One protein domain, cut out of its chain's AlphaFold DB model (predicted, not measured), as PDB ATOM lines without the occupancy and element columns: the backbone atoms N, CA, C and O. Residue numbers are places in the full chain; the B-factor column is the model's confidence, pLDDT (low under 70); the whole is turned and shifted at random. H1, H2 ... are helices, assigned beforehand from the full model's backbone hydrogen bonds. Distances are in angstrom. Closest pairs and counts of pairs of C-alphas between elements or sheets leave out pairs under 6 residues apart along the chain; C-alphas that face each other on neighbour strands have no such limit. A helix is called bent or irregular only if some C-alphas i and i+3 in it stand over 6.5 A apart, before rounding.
ATOM      1  N   GLU A  37      51.717   6.221 -22.779       86.44
ATOM      2  CA  GLU A  37      51.655   6.183 -24.241       86.44
ATOM      3  C   GLU A  37      50.422   5.450 -24.774       86.44
ATOM      4  O   GLU A  37      49.756   5.906 -25.707       86.44
ATOM      5  N   GLU A  38      50.058   4.341 -24.146       89.06
ATOM      6  CA  GLU A  38      48.846   3.604 -24.495       89.06
ATOM      7  C   GLU A  38      47.594   4.415 -24.156       89.06
ATOM      8  O   GLU A  38      46.664   4.482 -24.959       89.06
ATOM      9  N   GLY A  39      47.600   5.134 -23.030       86.19
ATOM     10  CA  GLY A  39      46.549   6.093 -22.696       86.19
ATOM     11  C   GLY A  39      46.446   7.246 -23.705       86.19
ATOM     12  O   GLY A  39      45.346   7.731 -23.983       86.19
ATOM     13  N   ARG A  40      47.560   7.704 -24.296       89.25
ATOM     14  CA  ARG A  40      47.534   8.680 -25.405       89.25
ATOM     15  C   ARG A  40      46.924   8.079 -26.668       89.25
ATOM     16  O   ARG A  40      46.052   8.702 -27.271       89.25
ATOM     17  N   THR A  41      47.331   6.861 -27.012       91.25
ATOM     18  CA  THR A  41      46.831   6.102 -28.167       91.25
ATOM     19  C   THR A  41      45.311   5.929 -28.095       91.25
ATOM     20  O   THR A  41      44.595   6.281 -29.031       91.25
ATOM     21  N   VAL A  42      44.792   5.486 -26.946       90.69
ATOM     22  CA  VAL A  42      43.348   5.337 -26.702       90.69
ATOM     23  C   VAL A  42      42.608   6.666 -26.866       90.69
ATOM     24  O   VAL A  42      41.593   6.719 -27.558       90.69
ATOM     25  N   ARG A  43      43.111   7.759 -26.277       90.31
ATOM     26  CA  ARG A  43      42.459   9.077 -26.374       90.31
ATOM     27  C   ARG A  43      42.433   9.613 -27.799       90.31
ATOM     28  O   ARG A  43      41.401  10.133 -28.226       90.31
ATOM     29  N   LEU A  44      43.518   9.450 -28.559       94.06
ATOM     30  CA  LEU A  44      43.515   9.818 -29.972       94.06
ATOM     31  C   LEU A  44      42.506   8.960 -30.752       94.06
ATOM     32  O   LEU A  44      41.749   9.493 -31.564       94.06
ATOM     33  N   ARG A  45      42.392   7.662 -30.454       95.12
ATOM     34  CA  ARG A  45      41.375   6.802 -31.071       95.12
ATOM     35  C   ARG A  45      39.945   7.253 -30.774       95.12
ATOM     36  O   ARG A  45      39.124   7.284 -31.690       95.12
ATOM     37  N   MET A  46      39.653   7.631 -29.530       92.88
ATOM     38  CA  MET A  46      38.358   8.196 -29.129       92.88
ATOM     39  C   MET A  46      38.046   9.473 -29.905       92.88
ATOM     40  O   MET A  46      36.957   9.609 -30.454       92.88
ATOM     41  N   PHE A  47      39.019  10.378 -30.005       95.31
ATOM     42  CA  PHE A  47      38.867  11.607 -30.775       95.31
ATOM     43  C   PHE A  47      38.562  11.322 -32.252       95.31
ATOM     44  O   PHE A  47      37.653  11.917 -32.824       95.31
ATOM     45  N   ARG A  48      39.248  10.353 -32.868       95.56
ATOM     46  CA  ARG A  48      38.968   9.945 -34.254       95.56
ATOM     47  C   ARG A  48      37.568   9.368 -34.441       95.56
ATOM     48  O   ARG A  48      36.984   9.587 -35.498       95.56
ATOM     49  N   ALA A  49      37.036   8.645 -33.456       95.56
ATOM     50  CA  ALA A  49      35.660   8.156 -33.505       95.56
ATOM     51  C   ALA A  49      34.650   9.316 -33.467       95.56
ATOM     52  O   ALA A  49      33.737   9.336 -34.291       95.56
ATOM     53  N   ASP A  50      34.868  10.314 -32.598       95.06
ATOM     54  CA  ASP A  50      34.069  11.551 -32.572       95.06
ATOM     55  C   ASP A  50      34.097  12.244 -33.951       95.06
ATOM     56  O   ASP A  50      33.047  12.606 -34.482       95.06
ATOM     57  N   LEU A  51      35.279  12.380 -34.569       97.44
ATOM     58  CA  LEU A  51      35.415  12.961 -35.910       97.44
ATOM     59  C   LEU A  51      34.680  12.137 -36.977       97.44
ATOM     60  O   LEU A  51      33.957  12.701 -37.790       97.44
ATOM     61  N   ALA A  52      34.839  10.814 -36.992       97.44
ATOM     62  CA  ALA A  52      34.211   9.959 -38.000       97.44
ATOM     63  C   ALA A  52      32.676  10.020 -37.926       97.44
ATOM     64  O   ALA A  52      32.009  10.172 -38.951       97.44
ATOM     65  N   VAL A  53      32.108   9.971 -36.718       96.81
ATOM     66  CA  VAL A  53      30.658  10.109 -36.521       96.81
ATOM     67  C   VAL A  53      30.178  11.500 -36.922       96.81
ATOM     68  O   VAL A  53      29.137  11.606 -37.572       96.81
ATOM     69  N   ALA A  54      30.926  12.560 -36.607       97.38
ATOM     70  CA  ALA A  54      30.590  13.909 -37.052       97.38
ATOM     71  C   ALA A  54      30.637  14.052 -38.575       97.38
ATOM     72  O   ALA A  54      29.731  14.644 -39.157       97.38
ATOM     73  N   ALA A  55      31.643  13.466 -39.228       98.19
ATOM     74  CA  ALA A  55      31.756  13.462 -40.680       98.19
ATOM     75  C   ALA A  55      30.490  12.888 -41.322       98.19
ATOM     76  O   ALA A  55      29.906  13.529 -42.193       98.19
ATOM     77  N   LEU A  56      30.033  11.727 -40.841       97.56
ATOM     78  CA  LEU A  56      28.838  11.050 -41.343       97.56
ATOM     79  C   LEU A  56      27.547  11.795 -40.988       97.56
ATOM     80  O   LEU A  56      26.741  12.078 -41.869       97.56
ATOM     81  N   SER A  57      27.370  12.149 -39.717       96.94
ATOM     82  CA  SER A  57      26.108  12.706 -39.211       96.94
ATOM     83  C   SER A  57      25.858  14.145 -39.656       96.94
ATOM     84  O   SER A  57      24.711  14.574 -39.708       96.94
ATOM     85  N   CYS A  58      26.923  14.899 -39.934       97.56
ATOM     86  CA  CYS A  58      26.857  16.321 -40.267       97.56
ATOM     87  C   CYS A  58      27.241  16.626 -41.720       97.56
ATOM     88  O   CYS A  58      27.422  17.795 -42.045       97.56
ATOM     89  N   GLN A  59      27.413  15.605 -42.572       97.62
ATOM     90  CA  GLN A  59      27.849  15.758 -43.970       97.62
ATOM     91  C   GLN A  59      29.198  16.499 -44.112       97.62
ATOM     92  O   GLN A  59      29.403  17.322 -45.001       97.62
ATOM     93  N   GLN A  60      30.134  16.221 -43.199       97.62
ATOM     94  CA  GLN A  60      31.457  16.859 -43.117       97.62
ATOM     95  C   GLN A  60      32.585  15.940 -43.614       97.62
ATOM     96  O   GLN A  60      33.744  16.107 -43.227       97.62
ATOM     97  N   GLN A  61      32.282  14.971 -44.483       98.19
ATOM     98  CA  GLN A  61      33.280  14.054 -45.049       98.19
ATOM     99  C   GLN A  61      34.478  14.772 -45.699       98.19
ATOM    100  O   GLN A  61      35.600  14.319 -45.472       98.19
ATOM    101  N   PRO A  62      34.314  15.902 -46.426       98.31
ATOM    102  CA  PRO A  62      35.461  16.623 -46.983       98.31
ATOM    103  C   PRO A  62      36.458  17.101 -45.916       98.31
ATOM    104  O   PRO A  62      37.663  16.935 -46.089       98.31
ATOM    105  N   LEU A  63      35.964  17.616 -44.781       98.00
ATOM    106  CA  LEU A  63      36.809  18.067 -43.669       98.00
ATOM    107  C   LEU A  63      37.558  16.895 -43.021       98.00
ATOM    108  O   LEU A  63      38.747  16.996 -42.724       98.00
ATOM    109  N   TYR A  64      36.877  15.760 -42.843       98.00
ATOM    110  CA  TYR A  64      37.498  14.545 -42.318       98.00
ATOM    111  C   TYR A  64      38.607  14.028 -43.234       98.00
ATOM    112  O   TYR A  64      39.697  13.712 -42.761       98.00
ATOM    113  N   ASN A  65      38.355  13.980 -44.542       97.69
ATOM    114  CA  ASN A  65      39.333  13.504 -45.514       97.69
ATOM    115  C   ASN A  65      40.568  14.411 -45.565       97.69
ATOM    116  O   ASN A  65      41.687  13.896 -45.605       97.69
ATOM    117  N   SER A  66      40.385  15.735 -45.504       97.94
ATOM    118  CA  SER A  66      41.505  16.685 -45.475       97.94
ATOM    119  C   SER A  66      42.365  16.506 -44.222       97.94
ATOM    120  O   SER A  66      43.581  16.320 -44.313       97.94
ATOM    121  N   LEU A  67      41.723  16.422 -43.051       97.38
ATOM    122  CA  LEU A  67      42.393  16.157 -41.778       97.38
ATOM    123  C   LEU A  67      43.163  14.830 -41.810       97.38
ATOM    124  O   LEU A  67      44.339  14.788 -41.445       97.38
ATOM    125  N   VAL A  68      42.527  13.740 -42.254       96.88
ATOM    126  CA  VAL A  68      43.175  12.420 -42.312       96.88
ATOM    127  C   VAL A  68      44.370  12.433 -43.256       96.88
ATOM    128  O   VAL A  68      45.409  11.882 -42.901       96.88
ATOM    129  N   THR A  69      44.250  13.087 -44.411       97.75
ATOM    130  CA  THR A  69      45.342  13.209 -45.385       97.75
ATOM    131  C   THR A  69      46.519  13.982 -44.794       97.75
ATOM    132  O   THR A  69      47.661  13.529 -44.860       97.75
ATOM    133  N   ARG A  70      46.260  15.116 -44.134       97.38
ATOM    134  CA  ARG A  70      47.307  15.957 -43.539       97.38
ATOM    135  C   ARG A  70      48.094  15.259 -42.426       97.38
ATOM    136  O   ARG A  70      49.305  15.463 -42.319       97.38
ATOM    137  N   HIS A  71      47.416  14.460 -41.605       98.19
ATOM    138  CA  HIS A  71      47.996  13.797 -40.430       98.19
ATOM    139  C   HIS A  71      48.246  12.296 -40.638       98.19
ATOM    140  O   HIS A  71      48.447  11.564 -39.669       98.19
ATOM    141  N   GLN A  72      48.237  11.814 -41.886       97.06
ATOM    142  CA  GLN A  72      48.235  10.383 -42.204       97.06
ATOM    143  C   GLN A  72      49.348   9.592 -41.501       97.06
ATOM    144  O   GLN A  72      49.084   8.524 -40.953       97.06
ATOM    145  N   ASP A  73      50.567  10.133 -41.432       97.12
ATOM    146  CA  ASP A  73      51.713   9.436 -40.840       97.12
ATOM    147  C   ASP A  73      51.533   9.236 -39.335       97.12
ATOM    148  O   ASP A  73      51.829   8.168 -38.792       97.12
ATOM    149  N   GLU A  74      51.018  10.262 -38.658       96.19
ATOM    150  CA  GLU A  74      50.692  10.220 -37.235       96.19
ATOM    151  C   GLU A  74      49.568   9.213 -36.972       96.19
ATOM    152  O   GLU A  74      49.691   8.334 -36.116       96.19
ATOM    153  N   LEU A  75      48.515   9.271 -37.787       96.69
ATOM    154  CA  LEU A  75      47.348   8.399 -37.706       96.69
ATOM    155  C   LEU A  75      47.670   6.926 -37.988       96.69
ATOM    156  O   LEU A  75      47.043   6.031 -37.415       96.69
ATOM    157  N   VAL A  76      48.627   6.658 -38.873       97.38
ATOM    158  CA  VAL A  76      49.114   5.311 -39.181       97.38
ATOM    159  C   VAL A  76      49.948   4.758 -38.022       97.38
ATOM    160  O   VAL A  76      49.789   3.586 -37.664       97.38
ATOM    161  N   ARG A  77      50.807   5.579 -37.400       96.38
ATOM    162  CA  ARG A  77      51.568   5.172 -36.205       96.38
ATOM    163  C   ARG A  77      50.650   4.884 -35.022       96.38
ATOM    164  O   ARG A  77      50.803   3.828 -34.411       96.38
ATOM    165  N   GLU A  78      49.665   5.741 -34.765       95.62
ATOM    166  CA  GLU A  78      48.647   5.513 -33.731       95.62
ATOM    167  C   GLU A  78      47.888   4.206 -33.975       95.62
ATOM    168  O   GLU A  78      47.795   3.370 -33.080       95.62
ATOM    169  N   GLY A  79      47.447   3.952 -35.212       96.31
ATOM    170  CA  GLY A  79      46.759   2.706 -35.550       96.31
ATOM    171  C   GLY A  79      47.609   1.447 -35.319       96.31
ATOM    172  O   GLY A  79      47.068   0.394 -34.975       96.31
ATOM    173  N   ARG A  80      48.936   1.518 -35.483       98.00
ATOM    174  CA  ARG A  80      49.844   0.416 -35.115       98.00
ATOM    175  C   ARG A  80      49.977   0.268 -33.602       98.00
ATOM    176  O   ARG A  80      49.871  -0.855 -33.114       98.00
ATOM    177  N   ALA A  81      50.160   1.370 -32.878       96.00
ATOM    178  CA  ALA A  81      50.251   1.367 -31.418       96.00
ATOM    179  C   ALA A  81      48.978   0.793 -30.776       96.00
ATOM    180  O   ALA A  81      49.059  -0.049 -29.884       96.00
ATOM    181  N   LEU A  82      47.802   1.154 -31.297       95.31
ATOM    182  CA  LEU A  82      46.525   0.644 -30.808       95.31
ATOM    183  C   LEU A  82      46.396  -0.867 -31.029       95.31
ATOM    184  O   LEU A  82      46.012  -1.596 -30.120       95.31
ATOM    185  N   ARG A  83      46.755  -1.368 -32.216       96.12
ATOM    186  CA  ARG A  83      46.763  -2.819 -32.462       96.12
ATOM    187  C   ARG A  83      47.740  -3.541 -31.534       96.12
ATOM    188  O   ARG A  83      47.384  -4.581 -30.990       96.12
ATOM    189  N   ALA A  84      48.930  -2.982 -31.312       95.56
ATOM    190  CA  ALA A  84      49.919  -3.551 -30.399       95.56
ATOM    191  C   ALA A  84      49.409  -3.601 -28.948       95.56
ATOM    192  O   ALA A  84      49.581  -4.619 -28.279       95.56
ATOM    193  N   LEU A  85      48.714  -2.556 -28.491       92.06
ATOM    194  CA  LEU A  85      48.048  -2.516 -27.189       92.06
ATOM    195  C   LEU A  85      47.035  -3.662 -27.040       92.06
ATOM    196  O   LEU A  85      47.099  -4.438 -26.085       92.06
ATOM    197  N   PHE A  86      46.127  -3.811 -28.005       91.50
ATOM    198  CA  PHE A  86      45.127  -4.880 -27.967       91.50
ATOM    199  C   PHE A  86      45.770  -6.268 -28.072       91.50
ATOM    200  O   PHE A  86      45.343  -7.187 -27.375       91.50
ATOM    201  N   GLN A  87      46.843  -6.413 -28.854       93.75
ATOM    202  CA  GLN A  87      47.624  -7.649 -28.918       93.75
ATOM    203  C   GLN A  87      48.265  -7.996 -27.574       93.75
ATOM    204  O   GLN A  87      48.224  -9.152 -27.149       93.75
ATOM    205  N   ARG A  88      48.843  -7.008 -26.887       90.75
ATOM    206  CA  ARG A  88      49.473  -7.185 -25.575       90.75
ATOM    207  C   ARG A  88      48.468  -7.674 -24.539       90.75
ATOM    208  O   ARG A  88      48.789  -8.589 -23.783       90.75
ATOM    209  N   ILE A  89      47.279  -7.076 -24.511       85.44
ATOM    210  CA  ILE A  89      46.292  -7.339 -23.461       85.44
ATOM    211  C   ILE A  89      45.435  -8.575 -23.759       85.44
ATOM    212  O   ILE A  89      45.216  -9.397 -22.875       85.44
ATOM    213  N   HIS A  90      44.969  -8.738 -24.996       85.38
ATOM    214  CA  HIS A  90      43.976  -9.760 -25.345       85.38
ATOM    215  C   HIS A  90      44.546 -10.956 -26.109       85.38
ATOM    216  O   HIS A  90      43.828 -11.937 -26.320       85.38
ATOM    217  N   ARG A  91      45.824 -10.906 -26.511       89.56
ATOM    218  CA  ARG A  91      46.531 -12.007 -27.184       89.56
ATOM    219  C   ARG A  91      45.736 -12.518 -28.394       89.56
ATOM    220  O   ARG A  91      45.424 -11.735 -29.282       89.56
ATOM    221  N   GLY A  92      45.367 -13.802 -28.430       91.88
ATOM    222  CA  GLY A  92      44.623 -14.408 -29.546       91.88
ATOM    223  C   GLY A  92      43.241 -13.797 -29.819       91.88
ATOM    224  O   GLY A  92      42.670 -14.033 -30.875       91.88
ATOM    225  N   ASN A  93      42.709 -12.986 -28.902       90.81
ATOM    226  CA  ASN A  93      41.415 -12.320 -29.044       90.81
ATOM    227  C   ASN A  93      41.513 -10.850 -29.490       90.81
ATOM    228  O   ASN A  93      40.488 -10.177 -29.591       90.81
ATOM    229  N   ALA A  94      42.723 -10.342 -29.739       90.88
ATOM    230  CA  ALA A  94      42.996  -8.919 -29.921       90.88
ATOM    231  C   ALA A  94      42.139  -8.229 -30.978       90.88
ATOM    232  O   ALA A  94      41.588  -7.167 -30.708       90.88
ATOM    233  N   GLU A  95      41.990  -8.828 -32.156       93.38
ATOM    234  CA  GLU A  95      41.231  -8.220 -33.248       93.38
ATOM    235  C   GLU A  95      39.741  -8.079 -32.913       93.38
ATOM    236  O   GLU A  95      39.150  -7.017 -33.110       93.38
ATOM    237  N   ARG A  96      39.139  -9.124 -32.333       92.56
ATOM    238  CA  ARG A  96      37.734  -9.094 -31.917       92.56
ATOM    239  C   ARG A  96      37.492  -8.021 -30.859       92.56
ATOM    240  O   ARG A  96      36.519  -7.275 -30.956       92.56
ATOM    241  N   GLU A  97      38.365  -7.943 -29.859       87.88
ATOM    242  CA  GLU A  97      38.247  -6.946 -28.793       87.88
ATOM    243  C   GLU A  97      38.499  -5.526 -29.318       87.88
ATOM    244  O   GLU A  97      37.779  -4.601 -28.945       87.88
ATOM    245  N   LEU A  98      39.430  -5.353 -30.261       91.56
ATOM    246  CA  LEU A  98      39.666  -4.076 -30.931       91.56
ATOM    247  C   LEU A  98      38.439  -3.621 -31.726       91.56
ATOM    248  O   LEU A  98      38.035  -2.462 -31.622       91.56
ATOM    249  N   ASN A  99      37.818  -4.518 -32.491       92.94
ATOM    250  CA  ASN A  99      36.605  -4.207 -33.244       92.94
ATOM    251  C   ASN A  99      35.454  -3.829 -32.306       92.94
ATOM    252  O   ASN A  99      34.799  -2.811 -32.525       92.94
ATOM    253  N   ARG A 100      35.253  -4.581 -31.215       89.75
ATOM    254  CA  ARG A 100      34.257  -4.249 -30.184       89.75
ATOM    255  C   ARG A 100      34.507  -2.866 -29.586       89.75
ATOM    256  O   ARG A 100      33.570  -2.080 -29.460       89.75
ATOM    257  N   PHE A 101      35.757  -2.560 -29.257       89.88
ATOM    258  CA  PHE A 101      36.155  -1.258 -28.734       89.88
ATOM    259  C   PHE A 101      35.851  -0.124 -29.722       89.88
ATOM    260  O   PHE A 101      35.216   0.857 -29.346       89.88
ATOM    261  N   ILE A 102      36.224  -0.262 -30.999       91.00
ATOM    262  CA  ILE A 102      35.952   0.753 -32.033       91.00
ATOM    263  C   ILE A 102      34.445   0.981 -32.202       91.00
ATOM    264  O   ILE A 102      34.006   2.130 -32.248       91.00
ATOM    265  N   THR A 103      33.652  -0.092 -32.249       91.06
ATOM    266  CA  THR A 103      32.186  -0.002 -32.326       91.06
ATOM    267  C   THR A 103      31.612   0.736 -31.119       91.06
ATOM    268  O   THR A 103      30.774   1.621 -31.276       91.06
ATOM    269  N   HIS A 104      32.100   0.433 -29.915       89.44
ATOM    270  CA  HIS A 104      31.678   1.129 -28.704       89.44
ATOM    271  C   HIS A 104      31.975   2.636 -28.774       89.44
ATOM    272  O   HIS A 104      31.128   3.454 -28.419       89.44
ATOM    273  N   LEU A 105      33.150   3.023 -29.282       91.44
ATOM    274  CA  LEU A 105      33.494   4.433 -29.469       91.44
ATOM    275  C   LEU A 105      32.549   5.146 -30.439       91.44
ATOM    276  O   LEU A 105      32.120   6.262 -30.152       91.44
ATOM    277  N   ALA A 106      32.201   4.505 -31.557       89.94
ATOM    278  CA  ALA A 106      31.264   5.067 -32.529       89.94
ATOM    279  C   ALA A 106      29.857   5.251 -31.931       89.94
ATOM    280  O   ALA A 106      29.231   6.295 -32.127       89.94
ATOM    281  N   ASN A 107      29.383   4.282 -31.143       91.81
ATOM    282  CA  ASN A 107      28.097   4.382 -30.451       91.81
ATOM    283  C   ASN A 107      28.097   5.533 -29.439       91.81
ATOM    284  O   ASN A 107      27.197   6.369 -29.459       91.81
ATOM    285  N   ARG A 108      29.145   5.641 -28.615       90.06
ATOM    286  CA  ARG A 108      29.284   6.731 -27.638       90.06
ATOM    287  C   ARG A 108      29.310   8.107 -28.309       90.06
ATOM    288  O   ARG A 108      28.619   9.023 -27.875       90.06
ATOM    289  N   ALA A 109      30.075   8.250 -29.390       90.31
ATOM    290  CA  ALA A 109      30.116   9.485 -30.171       90.31
ATOM    291  C   ALA A 109      28.742   9.834 -30.774       90.31
ATOM    292  O   ALA A 109      28.371  11.007 -30.843       90.31
ATOM    293  N   SER A 110      27.967   8.819 -31.168       91.44
ATOM    294  CA  SER A 110      26.609   8.990 -31.694       91.44
ATOM    295  C   SER A 110      25.621   9.453 -30.626       91.44
ATOM    296  O   SER A 110      24.804  10.322 -30.917       91.44
ATOM    297  N   LEU A 111      25.715   8.936 -29.396       91.19
ATOM    298  CA  LEU A 111      24.901   9.390 -28.260       91.19
ATOM    299  C   LEU A 111      25.207  10.846 -27.901       91.19
ATOM    300  O   LEU A 111      24.302  11.673 -27.862       91.19
ATOM    301  N   LYS A 112      26.494  11.200 -27.800       88.12
ATOM    302  CA  LYS A 112      26.939  12.579 -27.545       88.12
ATOM    303  C   LYS A 112      26.379  13.589 -28.552       88.12
ATOM    304  O   LYS A 112      26.134  14.740 -28.209       88.12
ATOM    305  N   ARG A 113      26.184  13.183 -29.812       91.25
ATOM    306  CA  ARG A 113      25.537  14.029 -30.826       91.25
ATOM    307  C   ARG A 113      24.079  14.331 -30.479       91.25
ATOM    308  O   ARG A 113      23.643  15.452 -30.712       91.25
ATOM    309  N   LEU A 114      23.333  13.348 -29.978       90.75
ATOM    310  CA  LEU A 114      21.916  13.510 -29.627       90.75
ATOM    311  C   LEU A 114      21.726  14.503 -28.473       90.75
ATOM    312  O   LEU A 114      20.724  15.206 -28.428       90.75
ATOM    313  N   GLU A 115      22.713  14.592 -27.586       89.88
ATOM    314  CA  GLU A 115      22.701  15.456 -26.402       89.88
ATOM    315  C   GLU A 115      23.179  16.893 -26.685       89.88
ATOM    316  O   GLU A 115      23.094  17.759 -25.817       89.88
ATOM    317  N   ALA A 116      23.689  17.175 -27.891       89.19
ATOM    318  CA  ALA A 116      24.360  18.433 -28.210       89.19
ATOM    319  C   ALA A 116      23.672  19.185 -29.372       89.19
ATOM    320  O   ALA A 116      23.985  18.940 -30.540       89.19
ATOM    321  N   PRO A 117      22.810  20.186 -29.091       90.19
ATOM    322  CA  PRO A 117      22.092  20.945 -30.124       90.19
ATOM    323  C   PRO A 117      23.006  21.610 -31.167       90.19
ATOM    324  O   PRO A 117      22.683  21.662 -32.351       90.19
ATOM    325  N   ALA A 118      24.187  22.077 -30.747       94.50
ATOM    326  CA  ALA A 118      25.180  22.718 -31.613       94.50
ATOM    327  C   ALA A 118      26.293  21.760 -32.089       94.50
ATOM    328  O   ALA A 118      27.388  22.209 -32.449       94.50
ATOM    329  N   TYR A 119      26.055  20.441 -32.076       93.75
ATOM    330  CA  TYR A 119      27.081  19.430 -32.352       93.75
ATOM    331  C   TYR A 119      27.783  19.654 -33.694       93.75
ATOM    332  O   TYR A 119      29.007  19.755 -33.737       93.75
ATOM    333  N   CYS A 120      27.033  19.801 -34.789       96.56
ATOM    334  CA  CYS A 120      27.630  19.903 -36.121       96.56
ATOM    335  C   CYS A 120      28.449  21.183 -36.317       96.56
ATOM    336  O   CYS A 120      29.533  21.131 -36.901       96.56
ATOM    337  N   GLN A 121      27.984  22.318 -35.786       97.25
ATOM    338  CA  GLN A 121      28.733  23.576 -35.826       97.25
ATOM    339  C   GLN A 121      30.018  23.479 -34.992       97.25
ATOM    340  O   GLN A 121      31.085  23.920 -35.427       97.25
ATOM    341  N   THR A 122      29.924  22.858 -33.814       96.06
ATOM    342  CA  THR A 122      31.069  22.611 -32.934       96.06
ATOM    343  C   THR A 122      32.090  21.706 -33.615       96.06
ATOM    344  O   THR A 122      33.270  22.046 -33.668       96.06
ATOM    345  N   MET A 123      31.656  20.592 -34.202       97.00
ATOM    346  CA  MET A 123      32.554  19.644 -34.860       97.00
ATOM    347  C   MET A 123      33.193  20.223 -36.124       97.00
ATOM    348  O   MET A 123      34.378  19.992 -36.341       97.00
ATOM    349  N   ALA A 124      32.496  21.074 -36.884       97.75
ATOM    350  CA  ALA A 124      33.098  21.784 -38.016       97.75
ATOM    351  C   ALA A 124      34.271  22.680 -37.582       97.75
ATOM    352  O   ALA A 124      35.273  22.793 -38.288       97.75
ATOM    353  N   ARG A 125      34.164  23.323 -36.410       97.69
ATOM    354  CA  ARG A 125      35.271  24.088 -35.820       97.69
ATOM    355  C   ARG A 125      36.409  23.165 -35.391       97.69
ATOM    356  O   ARG A 125      37.554  23.445 -35.727       97.69
ATOM    357  N   VAL A 126      36.087  22.061 -34.716       97.44
ATOM    358  CA  VAL A 126      37.074  21.061 -34.276       97.44
ATOM    359  C   VAL A 126      37.855  20.489 -35.457       97.44
ATOM    360  O   VAL A 126      39.071  20.368 -35.361       97.44
ATOM    361  N   PHE A 127      37.199  20.193 -36.582       98.44
ATOM    362  CA  PHE A 127      37.881  19.760 -37.801       98.44
ATOM    363  C   PHE A 127      38.918  20.777 -38.271       98.44
ATOM    364  O   PHE A 127      40.071  20.408 -38.465       98.44
ATOM    365  N   ARG A 128      38.532  22.053 -38.399       97.69
ATOM    366  CA  ARG A 128      39.442  23.119 -38.848       97.69
ATOM    367  C   ARG A 128      40.610  23.333 -37.890       97.69
ATOM    368  O   ARG A 128      41.738  23.509 -38.330       97.69
ATOM    369  N   GLU A 129      40.353  23.318 -36.586       97.81
ATOM    370  CA  GLU A 129      41.401  23.465 -35.572       97.81
ATOM    371  C   GLU A 129      42.378  22.285 -35.576       97.81
ATOM    372  O   GLU A 129      43.585  22.491 -35.459       97.81
ATOM    373  N   ALA A 130      41.862  21.062 -35.713       97.69
ATOM    374  CA  ALA A 130      42.663  19.849 -35.774       97.69
ATOM    375  C   ALA A 130      43.491  19.785 -37.064       97.69
ATOM    376  O   ALA A 130      44.670  19.464 -37.012       97.69
ATOM    377  N   GLU A 131      42.904  20.152 -38.202       97.50
ATOM    378  CA  GLU A 131      43.611  20.259 -39.477       97.50
ATOM    379  C   GLU A 131      44.673  21.368 -39.453       97.50
ATOM    380  O   GLU A 131      45.746  21.204 -40.016       97.50
ATOM    381  N   ALA A 132      44.449  22.485 -38.761       97.50
ATOM    382  CA  ALA A 132      45.445  23.554 -38.668       97.50
ATOM    383  C   ALA A 132      46.715  23.152 -37.889       97.50
ATOM    384  O   ALA A 132      47.703  23.890 -37.902       97.50
ATOM    385  N   GLN A 133      46.725  21.996 -37.218       97.88
ATOM    386  CA  GLN A 133      47.887  21.542 -36.462       97.88
ATOM    387  C   GLN A 133      49.085  21.223 -37.379       97.88
ATOM    388  O   GLN A 133      48.924  20.911 -38.569       97.88
ATOM    389  N   PRO A 134      50.319  21.264 -36.840       96.62
ATOM    390  CA  PRO A 134      51.483  20.687 -37.508       96.62
ATOM    391  C   PRO A 134      51.257  19.207 -37.846       96.62
ATOM    392  O   PRO A 134      50.491  18.532 -37.164       96.62
ATOM    393  N   HIS A 135      51.973  18.665 -38.837       91.75
ATOM    394  CA  HIS A 135      51.804  17.268 -39.279       91.75
ATOM    395  C   HIS A 135      51.889  16.222 -38.150       91.75
ATOM    396  O   HIS A 135      51.269  15.170 -38.270       91.75
ATOM    397  N   GLN A 136      52.621  16.519 -37.070       93.00
ATOM    398  CA  GLN A 136      52.773  15.674 -35.873       93.00
ATOM    399  C   GLN A 136      52.100  16.258 -34.615       93.00
ATOM    400  O   GLN A 136      52.499  15.962 -33.490       93.00
ATOM    401  N   GLY A 137      51.141  17.167 -34.797       95.56
ATOM    402  CA  GLY A 137      50.475  17.901 -33.722       95.56
ATOM    403  C   GLY A 137      49.087  17.381 -33.352       95.56
ATOM    404  O   GLY A 137      48.497  17.884 -32.392       95.56
ATOM    405  N   LEU A 138      48.539  16.393 -34.069       96.38
ATOM    406  CA  LEU A 138      47.143  15.992 -33.896       96.38
ATOM    407  C   LEU A 138      46.901  15.340 -32.532       96.38
ATOM    408  O   LEU A 138      45.903  15.635 -31.875       96.38
ATOM    409  N   THR A 139      47.828  14.496 -32.072       94.75
ATOM    410  CA  THR A 139      47.772  13.874 -30.745       94.75
ATOM    411  C   THR A 139      47.772  14.948 -29.668       94.75
ATOM    412  O   THR A 139      46.904  14.942 -28.803       94.75
ATOM    413  N   ALA A 140      48.699  15.906 -29.726       94.69
ATOM    414  CA  ALA A 140      48.782  16.975 -28.731       94.69
ATOM    415  C   ALA A 140      47.481  17.794 -28.664       94.69
ATOM    416  O   ALA A 140      46.958  18.031 -27.571       94.69
ATOM    417  N   TYR A 141      46.912  18.145 -29.821       96.31
ATOM    418  CA  TYR A 141      45.618  18.822 -29.905       96.31
ATOM    419  C   TYR A 141      44.483  17.989 -29.290       96.31
ATOM    420  O   TYR A 141      43.737  18.489 -28.442       96.31
ATOM    421  N   ALA A 142      44.378  16.709 -29.661       94.12
ATOM    422  CA  ALA A 142      43.347  15.807 -29.153       94.12
ATOM    423  C   ALA A 142      43.413  15.673 -27.623       94.12
ATOM    424  O   ALA A 142      42.394  15.785 -26.941       94.12
ATOM    425  N   LEU A 143      44.618  15.506 -27.075       90.38
ATOM    426  CA  LEU A 143      44.843  15.384 -25.634       90.38
ATOM    427  C   LEU A 143      44.500  16.670 -24.880       90.38
ATOM    428  O   LEU A 143      43.808  16.615 -23.863       90.38
ATOM    429  N   GLY A 144      44.929  17.826 -25.393       90.31
ATOM    430  CA  GLY A 144      44.584  19.123 -24.810       90.31
ATOM    431  C   GLY A 144      43.073  19.373 -24.801       90.31
ATOM    432  O   GLY A 144      42.541  19.944 -23.850       90.31
ATOM    433  N   ARG A 145      42.351  18.892 -25.821       89.31
ATOM    434  CA  ARG A 145      40.888  18.974 -25.889       89.31
ATOM    435  C   ARG A 145      40.190  18.063 -24.875       89.31
ATOM    436  O   ARG A 145      39.210  18.497 -24.265       89.31
ATOM    437  N   SER A 146      40.673  16.835 -24.681       78.19
ATOM    438  CA  SER A 146      40.129  15.915 -23.671       78.19
ATOM    439  C   SER A 146      40.221  16.513 -22.269       78.19
ATOM    440  O   SER A 146      39.224  16.526 -21.554       78.19
ATOM    441  N   VAL A 147      41.376  17.091 -21.921       70.88
ATOM    442  CA  VAL A 147      41.586  17.751 -20.621       70.88
ATOM    443  C   VAL A 147      40.647  18.943 -20.448       70.88
ATOM    444  O   VAL A 147      40.018  19.070 -19.405       70.88
ATOM    445  N   LYS A 148      40.482  19.785 -21.478       72.25
ATOM    446  CA  LYS A 148      39.535  20.913 -21.425       72.25
ATOM    447  C   LYS A 148      38.096  20.452 -21.189       72.25
ATOM    448  O   LYS A 148      37.383  21.085 -20.426       72.25
ATOM    449  N   THR A 149      37.675  19.351 -21.812       71.56
ATOM    450  CA  THR A 149      36.306  18.834 -21.647       71.56
ATOM    451  C   THR A 149      36.087  18.258 -20.244       71.56
ATOM    452  O   THR A 149      35.066  18.552 -19.635       71.56
ATOM    453  N   ALA A 150      37.057  17.509 -19.707       58.19
ATOM    454  CA  ALA A 150      36.999  16.976 -18.342       58.19
ATOM    455  C   ALA A 150      37.025  18.093 -17.280       58.19
ATOM    456  O   ALA A 150      36.197  18.111 -16.376       58.19
TER     457      ALA A 150
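What this domain is: This is residues 37 to 150 of the 175 residues of an uncharacterized protein of Rhodospirillales bacterium CG15_BIG_FIL_POST_REV_8_21_14_020_66_15 (UniProt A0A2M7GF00). H1 runs through the middle, bridging the V-shaped arms of bent H3; H2 and H4, side by side, pack on its last part, and H5 crosses it. The printed part has 114 residues with five named helices, H1 to H5, no named strand: all helix, compact, radius of gyration of the C-alphas 14.1 A, spans 41 by 31 by 27 A.

How they stand to each other: H1, residues 37 to 57, is the hub. With residues 51 to 55 it touches H2, residues 61 to 70, in a hairpin; closest C-alphas Ala 55 and Gln 61, 4.7 A. H3, residues 72 to 114, one helix by its hydrogen bonds, is bent: C-alphas 89 and 92 are 9.5 A apart. Its arms, H3a to 89 and H3b from 92, stand at a steep tilt of 58 degrees; H3b is irregular, C-alphas 92 and 95 being 8.0 A apart. Every O i to N i+4 pair is within hydrogen-bond range in H1, H2, H3a, H4, residues 119 to 131, and H5, residues 138 to 150; in H3b 18 of 19.

Where its parts are: H1, 30.3 A long, begins at C-alpha 37 (51.655, 6.183, -24.241); H5 ends at C-alpha 150 (36.999, 16.976, -18.342).

The domain as a whole: No cut, no long link; residue 150 is under 70.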